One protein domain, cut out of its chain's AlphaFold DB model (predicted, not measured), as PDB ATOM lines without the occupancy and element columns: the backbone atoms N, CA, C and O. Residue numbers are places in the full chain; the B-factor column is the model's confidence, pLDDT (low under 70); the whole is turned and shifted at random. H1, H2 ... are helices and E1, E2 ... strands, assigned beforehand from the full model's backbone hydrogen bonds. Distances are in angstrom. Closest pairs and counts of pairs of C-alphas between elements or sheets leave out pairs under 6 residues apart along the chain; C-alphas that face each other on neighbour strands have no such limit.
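What this domain is: This is residues 2 to 87 and 187 to 220 of the 251 residues of the protein "RagB/SusD family nutrient uptake outer membrane protein" of Bacteroidales bacterium (UniProt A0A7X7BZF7). With little regular structure, the model sets the helical hairpin H1 and H2 beside a small sheet, E1 and E2, and a strand hairpin, E3 and E4, apart from H1 and H2; H4 and H5 lie toward opposite ends of the long axis. The 120 printed residues, 47 in named elements, run H1 H2 E1 H3 H4 E2 E3 E4 H5, mixed in class, both sheets antiparallel. The whole is compact, radius of gyration of the C-alphas 15.4 A, spanning 52 by 35 by 22 A.

Where its parts are: H1, residues 14 to 24, 15.3 A long, begins at C-alpha 14 (-18.138, -29.854, -21.711). H2 is 29 to 34, E1 35 to 37, H3 38 to 44, H4 59 to 62, E2 82 to 84, E3 191 to 194, E4 205 to 208. H5, 214 to 218, ends at C-alpha 218 (-35.223, -23.700, -7.161).

How they stand to each other: H1 and H2 touch, C-alphas of Leu 20 and Arg 31 closest at 6.6 A. N 36 and O 83 of E1 and E2 are 3.0 A apart, N 193 and O 206 of E3 and E4 2.8 A, within hydrogen-bond range. In H1, H2 and H3 every O i to N i+4 pair is within range; in H5 0 of 1, with 2 of 2 O i to N i+3 pairs; H4 is too short.

The domain as a whole: Residues 88 to 186 are not printed, a gap of 25.8 A between C-alphas 87 and 187. The links H3 to H4 and H4 to E2 are long. Residues 2 to 10 and 56 are under pLDDT 70.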
ATOM      1  N   MET A   2     -13.030 -10.206 -18.162       64.62
ATOM      2  CA  MET A   2     -14.371 -10.744 -18.423       64.62
ATOM      3  C   MET A   2     -15.299 -10.358 -17.265       64.62
ATOM      4  O   MET A   2     -15.083 -10.775 -16.126       64.62
ATOM      5  N   HIS A   3     -16.291  -9.506 -17.539       47.97
ATOM      6  CA  HIS A   3     -17.207  -8.969 -16.528       47.97
ATOM      7  C   HIS A   3     -18.502  -9.794 -16.441       47.97
ATOM      8  O   HIS A   3     -19.132 -10.086 -17.451       47.97
ATOM      9  N   ASN A   4     -18.931 -10.103 -15.213       46.81
ATOM     10  CA  ASN A   4     -20.094 -10.938 -14.865       46.81
ATOM     11  C   ASN A   4     -21.477 -10.276 -15.094       46.81
ATOM     12  O   ASN A   4     -22.406 -10.527 -14.335       46.81
ATOM     13  N   ASN A   5     -21.618  -9.375 -16.068       37.28
ATOM     14  CA  ASN A   5     -22.845  -8.578 -16.228       37.28
ATOM     15  C   ASN A   5     -23.656  -8.916 -17.490       37.28
ATOM     16  O   ASN A   5     -24.607  -8.209 -17.807       37.28
ATOM     17  N   GLY A   6     -23.306  -9.978 -18.212       37.94
ATOM     18  CA  GLY A   6     -24.134 -10.487 -19.301       37.94
ATOM     19  C   GLY A   6     -24.983 -11.651 -18.817       37.94
ATOM     20  O   GLY A   6     -24.452 -12.568 -18.196       37.94
ATOM     21  N   TRP A   7     -26.277 -11.646 -19.141       32.75
ATOM     22  CA  TRP A   7     -27.027 -12.887 -19.323       32.75
ATOM     23  C   TRP A   7     -26.184 -13.761 -20.251       32.75
ATOM     24  O   TRP A   7     -26.005 -13.401 -21.414       32.75
ATOM     25  N   GLY A   8     -25.544 -14.787 -19.686       44.56
ATOM     26  CA  GLY A   8     -24.495 -15.546 -20.354       44.56
ATOM     27  C   GLY A   8     -24.960 -15.995 -21.729       44.56
ATOM     28  O   GLY A   8     -25.981 -16.667 -21.859       44.56
ATOM     29  N   GLU A   9     -24.215 -15.580 -22.749       54.50
ATOM     30  CA  GLU A   9     -24.315 -16.134 -24.092       54.50
ATOM     31  C   GLU A   9     -24.270 -17.672 -24.000       54.50
ATOM     32  O   GLU A   9     -23.687 -18.215 -23.063       54.50
ATOM     33  N   CYS A  10     -24.926 -18.391 -24.918       69.94
ATOM     34  CA  CYS A  10     -25.038 -19.852 -24.862       69.94
ATOM     35  C   CYS A  10     -23.672 -20.532 -24.640       69.94
ATOM     36  O   CYS A  10     -22.870 -20.650 -25.569       69.94
ATOM     37  N   ASN A  11     -23.419 -21.005 -23.414       83.69
ATOM     38  CA  ASN A  11     -22.154 -21.638 -23.067       83.69
ATOM     39  C   ASN A  11     -22.079 -23.049 -23.671       83.69
ATOM     40  O   ASN A  11     -23.033 -23.826 -23.555       83.69
ATOM     41  N   PRO A  12     -20.944 -23.428 -24.278       89.62
ATOM     42  CA  PRO A  12     -20.702 -24.804 -24.672       89.62
ATOM     43  C   PRO A  12     -20.783 -25.727 -23.456       89.62
ATOM     44  O   PRO A  12     -20.198 -25.456 -22.403       89.62
ATOM     45  N   THR A  13     -21.448 -26.867 -23.619       90.38
ATOM     46  CA  THR A  13     -21.320 -27.944 -22.638       90.38
ATOM     47  C   THR A  13     -19.944 -28.588 -22.779       90.38
ATOM     48  O   THR A  13     -19.379 -28.667 -23.875       90.38
ATOM     49  N   LYS A  14     -19.410 -29.118 -21.675       91.12
ATOM     50  CA  LYS A  14     -18.138 -29.854 -21.711       91.12
ATOM     51  C   LYS A  14     -18.221 -31.074 -22.636       91.12
ATOM     52  O   LYS A  14     -17.265 -31.354 -23.349       91.12
ATOM     53  N   LYS A  15     -19.383 -31.744 -22.668       92.75
ATOM     54  CA  LYS A  15     -19.676 -32.860 -23.583       92.75
ATOM     55  C   LYS A  15     -19.490 -32.441 -25.042       92.75
ATOM     56  O   LYS A  15     -18.758 -33.103 -25.767       92.75
ATOM     57  N   PHE A  16     -20.096 -31.325 -25.455       94.81
ATOM     58  CA  PHE A  16     -19.966 -30.821 -26.822       94.81
ATOM     59  C   PHE A  16     -18.525 -30.434 -27.164       94.81
ATOM     60  O   PHE A  16     -18.011 -30.833 -28.205       94.81
ATOM     61  N   ALA A  17     -17.862 -29.677 -26.284       95.69
ATOM     62  CA  ALA A  17     -16.498 -29.222 -26.532       95.69
ATOM     63  C   ALA A  17     -15.517 -30.392 -26.681       95.69
ATOM     64  O   ALA A  17     -14.715 -30.403 -27.614       95.69
ATOM     65  N   ASN A  18     -15.627 -31.399 -25.810       96.38
ATOM     66  CA  ASN A  18     -14.828 -32.615 -25.906       96.38
ATOM     67  C   ASN A  18     -15.123 -33.373 -27.204       96.38
ATOM     68  O   ASN A  18     -14.184 -33.676 -27.930       96.38
ATOM     69  N   ALA A  19     -16.399 -33.584 -27.549       97.31
ATOM     70  CA  ALA A  19     -16.776 -34.262 -28.791       97.31
ATOM     71  C   ALA A  19     -16.212 -33.553 -30.036       97.31
ATOM     72  O   ALA A  19     -15.677 -34.204 -30.931       97.31
ATOM     73  N   LEU A  20     -16.259 -32.216 -30.080       97.75
ATOM     74  CA  LEU A  20     -15.690 -31.443 -31.187       97.75
ATOM     75  C   LEU A  20     -14.162 -31.573 -31.257       97.75
ATOM     76  O   LEU A  20     -13.611 -31.719 -32.345       97.75
ATOM     77  N   ILE A  21     -13.464 -31.521 -30.117       97.38
ATOM     78  CA  ILE A  21     -11.998 -31.646 -30.059       97.38
ATOM     79  C   ILE A  21     -11.544 -33.065 -30.409       97.38
ATOM     80  O   ILE A  21     -10.549 -33.223 -31.112       97.38
ATOM     81  N   GLU A  22     -12.252 -34.086 -29.938       97.81
ATOM     82  CA  GLU A  22     -11.966 -35.490 -30.239       97.81
ATOM     83  C   GLU A  22     -12.189 -35.789 -31.726       97.81
ATOM     84  O   GLU A  22     -11.342 -36.429 -32.352       97.81
ATOM     85  N   ASN A  23     -13.280 -35.271 -32.304       98.00
ATOM     86  CA  ASN A  23     -13.628 -35.481 -33.707       98.00
ATOM     87  C   ASN A  23     -12.737 -34.681 -34.664       98.00
ATOM     88  O   ASN A  23     -12.176 -35.231 -35.610       98.00
ATOM     89  N   ASP A  24     -12.580 -33.381 -34.423       97.75
ATOM     90  CA  ASP A  24     -11.894 -32.515 -35.376       97.75
ATOM     91  C   ASP A  24     -10.401 -32.364 -35.073       97.75
ATOM     92  O   ASP A  24      -9.612 -32.069 -35.967       97.75
ATOM     93  N   GLY A  25      -9.996 -32.565 -33.821       96.81
ATOM     94  CA  GLY A  25      -8.673 -32.229 -33.310       96.81
ATOM     95  C   GLY A  25      -8.605 -30.817 -32.720       96.81
ATOM     96  O   GLY A  25      -9.235 -29.871 -33.198       96.81
ATOM     97  N   LEU A  26      -7.753 -30.649 -31.701       94.31
ATOM     98  CA  LEU A  26      -7.590 -29.381 -30.980       94.31
ATOM     99  C   LEU A  26      -7.236 -28.209 -31.904       94.31
ATOM    100  O   LEU A  26      -7.610 -27.087 -31.619       94.31
ATOM    101  N   ASN A  27      -6.562 -28.435 -33.032       92.94
ATOM    102  CA  ASN A  27      -6.115 -27.364 -33.927       92.94
ATOM    103  C   ASN A  27      -6.954 -27.182 -35.200       92.94
ATOM    104  O   ASN A  27      -6.583 -26.346 -36.023       92.94
ATOM    105  N   SER A  28      -8.075 -27.895 -35.361       95.06
ATOM    106  CA  SER A  28      -8.905 -27.792 -36.570       95.06
ATOM    107  C   SER A  28      -9.482 -26.393 -36.784       95.06
ATOM    108  O   SER A  28      -9.690 -25.635 -35.830       95.06
ATOM    109  N   TYR A  29      -9.792 -26.070 -38.044       94.88
ATOM    110  CA  TYR A  29     -10.392 -24.789 -38.422       94.88
ATOM    111  C   TYR A  29     -11.746 -24.580 -37.747       94.88
ATOM    112  O   TYR A  29     -11.982 -23.529 -37.153       94.88
ATOM    113  N   ARG A  30     -12.618 -25.593 -37.791       96.50
ATOM    114  CA  ARG A  30     -13.961 -25.529 -37.208       96.50
ATOM    115  C   ARG A  30     -13.925 -25.327 -35.699       96.50
ATOM    116  O   ARG A  30     -14.567 -24.405 -35.201       96.50
ATOM    117  N   ARG A  31     -13.102 -26.089 -34.973       95.12
ATOM    118  CA  ARG A  31     -12.939 -25.913 -33.524       95.12
ATOM    119  C   ARG A  31     -12.412 -24.506 -33.208       95.12
ATOM    120  O   ARG A  31     -13.005 -23.846 -32.365       95.12
ATOM    121  N   LYS A  32     -11.415 -23.987 -33.947       93.50
ATOM    122  CA  LYS A  32     -10.855 -22.616 -33.778       93.50
ATOM    123  C   LYS A  32     -11.851 -21.512 -34.097       93.50
ATOM    124  O   LYS A  32     -11.746 -20.429 -33.525       93.50
ATOM    125  N   ALA A  33     -12.790 -21.772 -34.998       92.00
ATOM    126  CA  ALA A  33     -13.844 -20.834 -35.344       92.00
ATOM    127  C   ALA A  33     -14.991 -20.836 -34.324       92.00
ATOM    128  O   ALA A  33     -15.671 -19.823 -34.182       92.00
ATOM    129  N   TRP A  34     -15.244 -21.956 -33.640       92.56
ATOM    130  CA  TRP A  34     -16.459 -22.129 -32.837       92.56
ATOM    131  C   TRP A  34     -16.264 -22.076 -31.345       92.56
ATOM    132  O   TRP A  34     -17.170 -21.613 -30.656       92.56
ATOM    133  N   LEU A  35     -15.123 -22.554 -30.863       92.88
ATOM    134  CA  LEU A  35     -14.829 -22.679 -29.450       92.88
ATOM    135  C   LEU A  35     -13.445 -22.124 -29.157       92.88
ATOM    136  O   LEU A  35     -12.482 -22.382 -29.885       92.88
ATOM    137  N   LYS A  36     -13.350 -21.408 -28.043       92.38
ATOM    138  CA  LYS A  36     -12.076 -20.987 -27.472       92.38
ATOM    139  C   LYS A  36     -11.884 -21.639 -26.121       92.38
ATOM    140  O   LYS A  36     -12.809 -21.647 -25.311       92.38
ATOM    141  N   THR A  37     -10.712 -22.210 -25.879       93.69
ATOM    142  CA  THR A  37     -10.330 -22.604 -24.520       93.69
ATOM    143  C   THR A  37     -10.088 -21.355 -23.680       93.69
ATOM    144  O   THR A  37      -9.887 -20.260 -24.212       93.69
ATOM    145  N   TYR A  38     -10.086 -21.506 -22.357       92.19
ATOM    146  CA  TYR A  38      -9.736 -20.392 -21.485       92.19
ATOM    147  C   TYR A  38      -8.333 -19.843 -21.767       92.19
ATOM    148  O   TYR A  38      -8.151 -18.630 -21.828       92.19
ATOM    149  N   ASP A  39      -7.376 -20.725 -22.039       91.38
ATOM    150  CA  ASP A  39      -6.006 -20.342 -22.370       91.38
ATOM    151  C   ASP A  39      -5.926 -19.598 -23.709       91.38
ATOM    152  O   ASP A  39      -5.240 -18.584 -23.799       91.38
ATOM    153  N   GLU A  40      -6.678 -20.020 -24.735       91.69
ATOM    154  CA  GLU A  40      -6.768 -19.276 -26.001       91.69
ATOM    155  C   GLU A  40      -7.335 -17.866 -25.756       91.69
ATOM    156  O   GLU A  40      -6.817 -16.881 -26.288       91.69
ATOM    157  N   VAL A  41      -8.370 -17.747 -24.914       89.12
ATOM    158  CA  VAL A  41      -8.939 -16.447 -24.529       89.12
ATOM    159  C   VAL A  41      -7.921 -15.594 -23.778       89.12
ATOM    160  O   VAL A  41      -7.845 -14.396 -24.030       89.12
ATOM    161  N   LEU A  42      -7.142 -16.159 -22.861       87.69
ATOM    162  CA  LEU A  42      -6.189 -15.407 -22.043       87.69
ATOM    163  C   LEU A  42      -4.926 -15.002 -22.805       87.69
ATOM    164  O   LEU A  42      -4.483 -13.852 -22.724       87.69
ATOM    165  N   TYR A  43      -4.329 -15.954 -23.514       86.62
ATOM    166  CA  TYR A  43      -2.957 -15.848 -23.989       86.62
ATOM    167  C   TYR A  43      -2.866 -15.517 -25.471       86.62
ATOM    168  O   TYR A  43      -1.967 -14.773 -25.867       86.62
ATOM    169  N   GLU A  44      -3.810 -15.989 -26.282       86.12
ATOM    170  CA  GLU A  44      -3.753 -15.812 -27.737       86.12
ATOM    171  C   GLU A  44      -4.534 -14.586 -28.217       86.12
ATOM    172  O   GLU A  44      -4.210 -14.014 -29.257       86.12
ATOM    173  N   MET A  45      -5.544 -14.146 -27.464       81.88
ATOM    174  CA  MET A  45      -6.326 -12.971 -27.844       81.88
ATOM    175  C   MET A  45      -5.603 -11.651 -27.537       81.88
ATOM    176  O   MET A  45      -4.841 -11.566 -26.563       81.88
ATOM    177  N   PRO A  46      -5.864 -10.604 -28.342       78.94
ATOM    178  CA  PRO A  46      -5.396  -9.258 -28.053       78.94
ATOM    179  C   PRO A  46      -6.217  -8.632 -26.921       78.94
ATOM    180  O   PRO A  46      -7.449  -8.653 -26.934       78.94
ATOM    181  N   TYR A  47      -5.527  -8.012 -25.971       78.50
ATOM    182  CA  TYR A  47      -6.118  -7.223 -24.894       78.50
ATOM    183  C   TYR A  47      -5.671  -5.772 -24.995       78.50
ATOM    184  O   TYR A  47      -4.544  -5.473 -25.379       78.50
ATOM    185  N   SER A  48      -6.518  -4.851 -24.537       76.56
ATOM    186  CA  SER A  48      -6.134  -3.439 -24.406       76.56
ATOM    187  C   SER A  48      -4.917  -3.235 -23.493       76.56
ATOM    188  O   SER A  48      -4.213  -2.239 -23.627       76.56
ATOM    189  N   THR A  49      -4.643  -4.179 -22.587       75.25
ATOM    190  CA  THR A  49      -3.480  -4.148 -21.695       75.25
ATOM    191  C   THR A  49      -2.197  -4.702 -22.310       75.25
ATOM    192  O   THR A  49      -1.154  -4.587 -21.674       75.25
ATOM    193  N   ASP A  50      -2.234  -5.259 -23.529       80.06
ATOM    194  CA  ASP A  50      -1.011  -5.596 -24.274       80.06
ATOM    195  C   ASP A  50      -0.232  -4.320 -24.654       80.06
ATOM    196  O   ASP A  50       0.997  -4.329 -24.695       80.06
ATOM    197  N   GLY A  51      -0.930  -3.195 -24.867       71.88
ATOM    198  CA  GLY A  51      -0.322  -1.962 -25.370       71.88
ATOM    199  C   GLY A  51       0.392  -2.175 -26.713       71.88
ATOM    200  O   GLY A  51       0.136  -3.143 -27.422       71.88
ATOM    201  N   GLU A  52       1.314  -1.275 -27.060       75.62
ATOM    202  CA  GLU A  52       2.203  -1.445 -28.226       75.62
ATOM    203  C   GLU A  52       3.502  -2.196 -27.874       75.62
ATOM    204  O   GLU A  52       4.353  -2.402 -28.734       75.62
ATOM    205  N   ASN A  53       3.684  -2.598 -26.608       71.81
ATOM    206  CA  ASN A  53       4.921  -3.210 -26.130       71.81
ATOM    207  C   ASN A  53       4.909  -4.738 -26.353       71.81
ATOM    208  O   ASN A  53       4.203  -5.445 -25.628       71.81
ATOM    209  N   PRO A  54       5.761  -5.286 -27.241       70.06
ATOM    210  CA  PRO A  54       5.795  -6.723 -27.537       70.06
ATOM    211  C   PRO A  54       6.180  -7.607 -26.339       70.06
ATOM    212  O   PRO A  54       5.987  -8.821 -26.363       70.06
ATOM    213  N   VAL A  55       6.759  -7.028 -25.282       70.44
ATOM    214  CA  VAL A  55       7.084  -7.751 -24.045       70.44
ATOM    215  C   VAL A  55       5.812  -8.095 -23.271       70.44
ATOM    216  O   VAL A  55       5.677  -9.218 -22.795       70.44
ATOM    217  N   MET A  56       4.844  -7.175 -23.220       69.38
ATOM    218  CA  MET A  56       3.574  -7.363 -22.506       69.38
ATOM    219  C   MET A  56       2.665  -8.402 -23.176       69.38
ATOM    220  O   MET A  56       1.777  -8.950 -22.526       69.38
ATOM    221  N   SER A  57       2.908  -8.713 -24.454       71.88
ATOM    222  CA  SER A  57       2.196  -9.763 -25.181       71.88
ATOM    223  C   SER A  57       2.772 -11.170 -24.978       71.88
ATOM    224  O   SER A  57       2.198 -12.128 -25.495       71.88
ATOM    225  N   LYS A  58       3.888 -11.337 -24.254       79.38
ATOM    226  CA  LYS A  58       4.440 -12.668 -23.950       79.38
ATOM    227  C   LYS A  58       3.632 -13.366 -22.854       79.38
ATOM    228  O   LYS A  58       3.207 -12.731 -21.889       79.38
ATOM    229  N   THR A  59       3.490 -14.687 -22.966       81.62
ATOM    230  CA  THR A  59       2.710 -15.530 -22.041       81.62
ATOM    231  C   THR A  59       3.088 -15.319 -20.574       81.62
ATOM    232  O   THR A  59       2.203 -15.115 -19.755       81.62
ATOM    233  N   GLU A  60       4.383 -15.242 -20.257       83.44
ATOM    234  CA  GLU A  60       4.890 -15.061 -18.884       83.44
ATOM    235  C   GLU A  60       4.362 -13.795 -18.178       83.44
ATOM    236  O   GLU A  60       4.179 -13.785 -16.959       83.44
ATOM    237  N   PHE A  61       4.096 -12.724 -18.936       82.31
ATOM    238  CA  PHE A  61       3.511 -11.491 -18.403       82.31
ATOM    239  C   PHE A  61       1.996 -11.604 -18.309       82.31
ATOM    240  O   PHE A  61       1.405 -11.164 -17.323       82.31
ATOM    241  N   LYS A  62       1.370 -12.227 -19.314       86.56
ATOM    242  CA  LYS A  62      -0.077 -12.446 -19.335       86.56
ATOM    243  C   LYS A  62      -0.531 -13.327 -18.177       86.56
ATOM    244  O   LYS A  62      -1.544 -13.009 -17.579       86.56
ATOM    245  N   GLU A  63       0.226 -14.368 -17.825       89.31
ATOM    246  CA  GLU A  63      -0.076 -15.324 -16.744       89.31
ATOM    247  C   GLU A  63      -0.288 -14.672 -15.375       89.31
ATOM    248  O   GLU A  63      -0.955 -15.255 -14.527       89.31
ATOM    249  N   LYS A  64       0.261 -13.475 -15.153       89.12
ATOM    250  CA  LYS A  64       0.209 -12.763 -13.870       89.12
ATOM    251  C   LYS A  64      -0.519 -11.422 -13.957       89.12
ATOM    252  O   LYS A  64      -0.499 -10.680 -12.979       89.12
ATOM    253  N   ASP A  65      -1.110 -11.070 -15.102       87.38
ATOM    254  CA  ASP A  65      -1.728  -9.755 -15.310       87.38
ATOM    255  C   ASP A  65      -3.091  -9.669 -14.590       87.38
ATOM    256  O   ASP A  65      -4.094 -10.180 -15.096       87.38
ATOM    257  N   PRO A  66      -3.210  -8.935 -13.463       87.19
ATOM    258  CA  PRO A  66      -4.475  -8.829 -12.731       87.19
ATOM    259  C   PRO A  66      -5.560  -8.062 -13.511       87.19
ATOM    260  O   PRO A  66      -6.699  -7.937 -13.058       87.19
ATOM    261  N   LYS A  67      -5.234  -7.510 -14.688       84.62
ATOM    262  CA  LYS A  67      -6.181  -6.839 -15.586       84.62
ATOM    263  C   LYS A  67      -6.808  -7.793 -16.616       84.62
ATOM    264  O   LYS A  67      -7.614  -7.352 -17.445       84.62
ATOM    265  N   ARG A  68      -6.501  -9.094 -16.577       86.00
ATOM    266  CA  ARG A  68      -7.072 -10.128 -17.465       86.00
ATOM    267  C   ARG A  68      -7.814 -11.204 -16.680       86.00
ATOM    268  O   ARG A  68      -7.940 -11.120 -15.467       86.00
ATOM    269  N   GLY A  69      -8.398 -12.157 -17.402       88.19
ATOM    270  CA  GLY A  69      -9.121 -13.279 -16.812       88.19
ATOM    271  C   GLY A  69     -10.465 -12.942 -16.176       88.19
ATOM    272  O   GLY A  69     -11.109 -11.928 -16.495       88.19
ATOM    273  N   ILE A  70     -10.914 -13.863 -15.323       89.88
ATOM    274  CA  ILE A  70     -12.220 -13.836 -14.657       89.88
ATOM    275  C   ILE A  70     -12.053 -13.142 -13.310       89.88
ATOM    276  O   ILE A  70     -11.827 -13.774 -12.285       89.88
ATOM    277  N   PHE A  71     -12.183 -11.818 -13.324       85.12
ATOM    278  CA  PHE A  71     -11.888 -10.964 -12.171       85.12
ATOM    279  C   PHE A  71     -12.738 -11.261 -10.923       85.12
ATOM    280  O   PHE A  71     -12.313 -11.012  -9.797       85.12
ATOM    281  N   ARG A  72     -13.967 -11.764 -11.090       81.94
ATOM    282  CA  ARG A  72     -14.821 -12.091  -9.942       81.94
ATOM    283  C   ARG A  72     -14.421 -13.433  -9.341       81.94
ATOM    284  O   ARG A  72     -14.522 -14.451 -10.019       81.94
ATOM    285  N   ALA A  73     -14.115 -13.439  -8.042       83.75
ATOM    286  CA  ALA A  73     -13.803 -14.655  -7.285       83.75
ATOM    287  C   ALA A  73     -14.895 -15.740  -7.413       83.75
ATOM    288  O   ALA A  73     -14.592 -16.921  -7.558       83.75
ATOM    289  N   SER A  74     -16.173 -15.346  -7.478       85.31
ATOM    290  CA  SER A  74     -17.293 -16.274  -7.701       85.31
ATOM    291  C   SER A  74     -17.191 -17.075  -9.007       85.31
ATOM    292  O   SER A  74     -17.775 -18.148  -9.103       85.31
ATOM    293  N   GLY A  75     -16.447 -16.581 -10.001       89.25
ATOM    294  CA  GLY A  75     -16.330 -17.191 -11.320       89.25
ATOM    295  C   GLY A  75     -17.486 -16.850 -12.262       89.25
ATOM    296  O   GLY A  75     -18.389 -16.077 -11.927       89.25
ATOM    297  N   LEU A  76     -17.427 -17.435 -13.458       88.75
ATOM    298  CA  LEU A  76     -18.474 -17.412 -14.475       88.75
ATOM    299  C   LEU A  76     -19.506 -18.495 -14.183       88.75
ATOM    300  O   LEU A  76     -19.162 -19.661 -13.996       88.75
ATOM    301  N   TYR A  77     -20.768 -18.097 -14.189       86.62
ATOM    302  CA  TYR A  77     -21.901 -18.977 -13.969       86.62
ATOM    303  C   TYR A  77     -22.129 -19.950 -15.147       86.62
ATOM    304  O   TYR A  77     -22.047 -19.542 -16.306       86.62
ATOM    305  N   GLY A  78     -22.453 -21.219 -14.862       87.44
ATOM    306  CA  GLY A  78     -22.861 -22.209 -15.868       87.44
ATOM    307  C   GLY A  78     -21.815 -22.448 -16.958       87.44
ATOM    308  O   GLY A  78     -22.165 -22.549 -18.135       87.44
ATOM    309  N   HIS A  79     -20.532 -22.462 -16.594       90.81
ATOM    310  CA  HIS A  79     -19.417 -22.434 -17.543       90.81
ATOM    311  C   HIS A  79     -18.402 -23.546 -17.252       90.81
ATOM    312  O   HIS A  79     -18.175 -23.923 -16.105       90.81
ATOM    313  N   CYS A  80     -17.763 -24.079 -18.298       91.75
ATOM    314  CA  CYS A  80     -16.851 -25.227 -18.182       91.75
ATOM    315  C   CYS A  80     -15.434 -24.991 -18.732       91.75
ATOM    316  O   CYS A  80     -14.661 -25.938 -18.862       91.75
ATOM    317  N   GLY A  81     -15.091 -23.739 -19.038       92.06
ATOM    318  CA  GLY A  81     -13.768 -23.339 -19.530       92.06
ATOM    319  C   GLY A  81     -13.643 -23.286 -21.053       92.06
ATOM    320  O   GLY A  81     -12.556 -23.019 -21.562       92.06
ATOM    321  N   TYR A  82     -14.753 -23.495 -21.763       92.62
ATOM    322  CA  TYR A  82     -14.865 -23.284 -23.201       92.62
ATOM    323  C   TYR A  82     -15.821 -22.136 -23.490       92.62
ATOM    324  O   TYR A  82     -16.931 -22.116 -22.972       92.62
ATOM    325  N   PHE A  83     -15.400 -21.230 -24.362       90.81
ATOM    326  CA  PHE A  83     -16.123 -20.023 -24.729       90.81
ATOM    327  C   PHE A  83     -16.713 -20.174 -26.127       90.81
ATOM    328  O   PHE A  83     -16.032 -20.622 -27.057       90.81
ATOM    329  N   MET A  84     -17.979 -19.790 -26.280       89.69
ATOM    330  CA  MET A  84     -18.651 -19.738 -27.574       89.69
ATOM    331  C   MET A  84     -17.997 -18.678 -28.468       89.69
ATOM    332  O   MET A  84     -17.833 -17.529 -28.074       89.69
ATOM    333  N   TRP A  85     -17.666 -19.061 -29.700       89.06
ATOM    334  CA  TRP A  85     -17.080 -18.168 -30.704       89.06
ATOM    335  C   TRP A  85     -17.825 -18.188 -32.051       89.06
ATOM    336  O   TRP A  85     -17.670 -17.285 -32.870       89.06
ATOM    337  N   LYS A  86     -18.694 -19.188 -32.271       88.88
ATOM    338  CA  LYS A  86     -19.367 -19.462 -33.558       88.88
ATOM    339  C   LYS A  86     -20.263 -18.333 -34.086       88.88
ATOM    340  O   LYS A  86     -20.436 -18.203 -35.302       88.88
ATOM    341  N   VAL A  87     -20.881 -17.566 -33.193       83.94
ATOM    342  CA  VAL A  87     -21.836 -16.494 -33.538       83.94
ATOM    343  C   VAL A  87     -21.312 -15.110 -33.164       83.94
ATOM    344  O   VAL A  87     -22.088 -14.166 -33.034       83.94
ATOM    345  N   HIS A 187     -29.456 -30.184 -14.489       91.19
ATOM    346  CA  HIS A 187     -28.901 -30.894 -13.325       91.19
ATOM    347  C   HIS A 187     -27.452 -30.513 -12.968       91.19
ATOM    348  O   HIS A 187     -26.989 -30.808 -11.867       91.19
ATOM    349  N   ASP A 188     -26.710 -29.885 -13.888       90.88
ATOM    350  CA  ASP A 188     -25.296 -29.546 -13.684       90.88
ATOM    351  C   ASP A 188     -24.939 -28.158 -14.233       90.88
ATOM    352  O   ASP A 188     -24.739 -27.979 -15.435       90.88
ATOM    353  N   TYR A 189     -24.824 -27.177 -13.338       90.31
ATOM    354  CA  TYR A 189     -24.450 -25.792 -13.630       90.31
ATOM    355  C   TYR A 189     -23.274 -25.335 -12.755       90.31
ATOM    356  O   TYR A 189     -23.463 -24.633 -11.761       90.31
ATOM    357  N   PRO A 190     -22.036 -25.721 -13.106       92.25
ATOM    358  CA  PRO A 190     -20.858 -25.348 -12.337       92.25
ATOM    359  C   PRO A 190     -20.466 -23.880 -12.533       92.25
ATOM    360  O   PRO A 190     -20.862 -23.224 -13.502       92.25
ATOM    361  N   TYR A 191     -19.590 -23.401 -11.655       91.88
ATOM    362  CA  TYR A 191     -18.889 -22.134 -11.826       91.88
ATOM    363  C   TYR A 191     -17.519 -22.373 -12.458       91.88
ATOM    364  O   TYR A 191     -16.830 -23.336 -12.126       91.88
ATOM    365  N   PHE A 192     -17.081 -21.479 -13.340       93.31
ATOM    366  CA  PHE A 192     -15.714 -21.481 -13.854       93.31
ATOM    367  C   PHE A 192     -14.932 -20.307 -13.273       93.31
ATOM    368  O   PHE A 192     -15.240 -19.147 -13.542       93.31
ATOM    369  N   LYS A 193     -13.936 -20.611 -12.449       93.44
ATOM    370  CA  LYS A 193     -13.148 -19.644 -11.691       93.44
ATOM    371  C   LYS A 193     -11.774 -19.460 -12.302       93.44
ATOM    372  O   LYS A 193     -11.217 -20.378 -12.899       93.44
ATOM    373  N   ASP A 194     -11.230 -18.275 -12.082       94.38
ATOM    374  CA  ASP A 194      -9.820 -18.003 -12.289       94.38
ATOM    375  C   ASP A 194      -9.122 -17.915 -10.937       94.38
ATOM    376  O   ASP A 194      -9.507 -17.130 -10.062       94.38
ATOM    377  N   MET A 195      -8.107 -18.751 -10.761       94.56
ATOM    378  CA  MET A 195      -7.422 -18.875  -9.489       94.56
ATOM    379  C   MET A 195      -6.540 -17.680  -9.149       94.56
ATOM    380  O   MET A 195      -6.345 -17.453  -7.954       94.56
ATOM    381  N   LEU A 196      -6.132 -16.850 -10.122       93.69
ATOM    382  CA  LEU A 196      -5.443 -15.584  -9.828       93.69
ATOM    383  C   LEU A 196      -6.273 -14.700  -8.876       93.69
ATOM    384  O   LEU A 196      -5.728 -13.980  -8.046       93.69
ATOM    385  N   PHE A 197      -7.604 -14.789  -8.962       91.75
ATOM    386  CA  PHE A 197      -8.538 -14.005  -8.146       91.75
ATOM    387  C   PHE A 197      -9.169 -14.794  -6.991       91.75
ATOM    388  O   PHE A 197     -10.083 -14.291  -6.341       91.75
ATOM    389  N   ASN A 198      -8.720 -16.027  -6.741       87.81
ATOM    390  CA  ASN A 198      -9.261 -16.880  -5.677       87.81
ATOM    391  C   ASN A 198      -8.209 -17.339  -4.661       87.81
ATOM    392  O   ASN A 198      -8.572 -17.525  -3.503       87.81
ATOM    393  N   SER A 199      -6.940 -17.507  -5.052       87.81
ATOM    394  CA  SER A 199      -5.861 -17.894  -4.119       87.81
ATOM    395  C   SER A 199      -4.458 -18.009  -4.734       87.81
ATOM    396  O   SER A 199      -3.500 -18.221  -3.995       87.81
ATOM    397  N   GLU A 200      -4.315 -17.964  -6.058       93.81
ATOM    398  CA  GLU A 200      -3.064 -18.269  -6.765       93.81
ATOM    399  C   GLU A 200      -2.385 -17.014  -7.320       93.81
ATOM    400  O   GLU A 200      -2.974 -15.941  -7.400       93.81
ATOM    401  N   SER A 201      -1.110 -17.151  -7.694       92.56
ATOM    402  CA  SER A 201      -0.285 -16.066  -8.240       92.56
ATOM    403  C   SER A 201      -0.266 -16.013  -9.770       92.56
ATOM    404  O   SER A 201       0.347 -15.107 -10.335       92.56
ATOM    405  N   THR A 202      -0.917 -16.969 -10.434       93.19
ATOM    406  CA  THR A 202      -1.030 -17.066 -11.893       93.19
ATOM    407  C   THR A 202      -2.450 -17.440 -12.300       93.19
ATOM    408  O   THR A 202      -3.167 -18.093 -11.539       93.19
ATOM    409  N   HIS A 203      -2.849 -17.072 -13.516       93.25
ATOM    410  CA  HIS A 203      -4.127 -17.482 -14.083       93.25
ATOM    411  C   HIS A 203      -4.213 -19.000 -14.214       93.25
ATOM    412  O   HIS A 203      -3.344 -19.649 -14.799       93.25
ATOM    413  N   ARG A 204      -5.310 -19.561 -13.711       93.75
ATOM    414  CA  ARG A 204      -5.643 -20.975 -13.888       93.75
ATOM    415  C   ARG A 204      -7.147 -21.146 -13.847       93.75
ATOM    416  O   ARG A 204      -7.794 -20.760 -12.878       93.75
ATOM    417  N   GLY A 205      -7.703 -21.726 -14.905       93.31
ATOM    418  CA  GLY A 205      -9.127 -22.025 -14.989       93.31
ATOM    419  C   GLY A 205      -9.501 -23.248 -14.156       93.31
ATOM    420  O   GLY A 205      -8.921 -24.319 -14.337       93.31
ATOM    421  N   VAL A 206     -10.489 -23.122 -13.272       94.62
ATOM    422  CA  VAL A 206     -10.997 -24.227 -12.448       94.62
ATOM    423  C   VAL A 206     -12.509 -24.307 -12.552       94.62
ATOM    424  O   VAL A 206     -13.206 -23.308 -12.409       94.62
ATOM    425  N   ILE A 207     -13.021 -25.516 -12.775       94.69
ATOM    426  CA  ILE A 207     -14.452 -25.793 -12.663       94.69
ATOM    427  C   ILE A 207     -14.749 -26.078 -11.190       94.69
ATOM    428  O   ILE A 207     -14.317 -27.099 -10.658       94.69
ATOM    429  N   ASP A 208     -15.489 -25.186 -10.548       94.25
ATOM    430  CA  ASP A 208     -16.015 -25.360  -9.202       94.25
ATOM    431  C   ASP A 208     -17.431 -25.942  -9.267       94.25
ATOM    432  O   ASP A 208     -18.328 -25.403  -9.920       94.25
ATOM    433  N   ARG A 209     -17.606 -27.080  -8.593       94.19
ATOM    434  CA  ARG A 209     -18.846 -27.863  -8.559       94.19
ATOM    435  C   ARG A 209     -19.504 -27.889  -7.183       94.19
ATOM    436  O   ARG A 209     -20.478 -28.616  -7.016       94.19
ATOM    437  N   SER A 210     -18.989 -27.121  -6.222       93.12
ATOM    438  CA  SER A 210     -19.503 -27.078  -4.846       93.12
ATOM    439  C   SER A 210     -21.002 -26.770  -4.768       93.12
ATOM    440  O   SER A 210     -21.672 -27.315  -3.898       93.12
ATOM    441  N   ASP A 211     -21.530 -25.987  -5.716       90.69
ATOM    442  CA  ASP A 211     -22.956 -25.652  -5.822       90.69
ATOM    443  C   ASP A 211     -23.523 -25.870  -7.242       90.69
ATOM    444  O   ASP A 211     -24.366 -25.128  -7.737       90.69
ATOM    445  N   ALA A 212     -23.046 -26.895  -7.960       91.88
ATOM    446  CA  ALA A 212     -23.463 -27.115  -9.353       91.88
ATOM    447  C   ALA A 212     -24.936 -27.544  -9.519       91.88
ATOM    448  O   ALA A 212     -25.458 -27.523 -10.631       91.88
ATOM    449  N   LYS A 213     -25.610 -27.934  -8.431       92.94
ATOM    450  CA  LYS A 213     -27.002 -28.413  -8.431       92.94
ATOM    451  C   LYS A 213     -28.019 -27.371  -7.976       92.94
ATOM    452  O   LYS A 213     -29.178 -27.709  -7.767       92.94
ATOM    453  N   TRP A 214     -27.615 -26.115  -7.803       88.38
ATOM    454  CA  TRP A 214     -28.499 -25.065  -7.296       88.38
ATOM    455  C   TRP A 214     -29.818 -24.949  -8.091       88.38
ATOM    456  O   TRP A 214     -30.863 -24.679  -7.506       88.38
ATOM    457  N   CYS A 215     -29.802 -25.213  -9.408       90.00
ATOM    458  CA  CYS A 215     -31.005 -25.198 -10.246       90.00
ATOM    459  C   CYS A 215     -32.081 -26.168  -9.732       90.00
ATOM    460  O   CYS A 215     -33.254 -25.810  -9.726       90.00
ATOM    461  N   GLU A 216     -31.693 -27.357  -9.256       93.38
ATOM    462  CA  GLU A 216     -32.613 -28.361  -8.695       93.38
ATOM    463  C   GLU A 216     -33.260 -27.892  -7.384       93.38
ATOM    464  O   GLU A 216     -34.330 -28.364  -7.014       93.38
ATOM    465  N   GLN A 217     -32.617 -26.964  -6.667       91.38
ATOM    466  CA  GLN A 217     -33.131 -26.426  -5.407       91.38
ATOM    467  C   GLN A 217     -34.243 -25.392  -5.638       91.38
ATOM    468  O   GLN A 217     -35.032 -25.135  -4.731       91.38
ATOM    469  N   LEU A 218     -34.298 -24.789  -6.833       92.44
ATOM    470  CA  LEU A 218     -35.223 -23.700  -7.161       92.44
ATOM    471  C   LEU A 218     -36.238 -24.056  -8.253       92.44
ATOM    472  O   LEU A 218     -37.296 -23.431  -8.317       92.44
ATOM    473  N   TYR A 219     -35.941 -25.039  -9.106       92.06
ATOM    474  CA  TYR A 219     -36.744 -25.357 -10.282       92.06
ATOM    475  C   TYR A 219     -36.936 -26.859 -10.476       92.06
ATOM    476  O   TYR A 219     -36.084 -27.678 -10.130       92.06
ATOM    477  N   VAL A 220     -38.041 -27.209 -11.138       91.00
ATOM    478  CA  VAL A 220     -38.193 -28.525 -11.763       91.00
ATOM    479  C   VAL A 220     -37.346 -28.530 -13.030       91.00
ATOM    480  O   VAL A 220     -37.594 -27.757 -13.956       91.00
TER     481      VAL A 220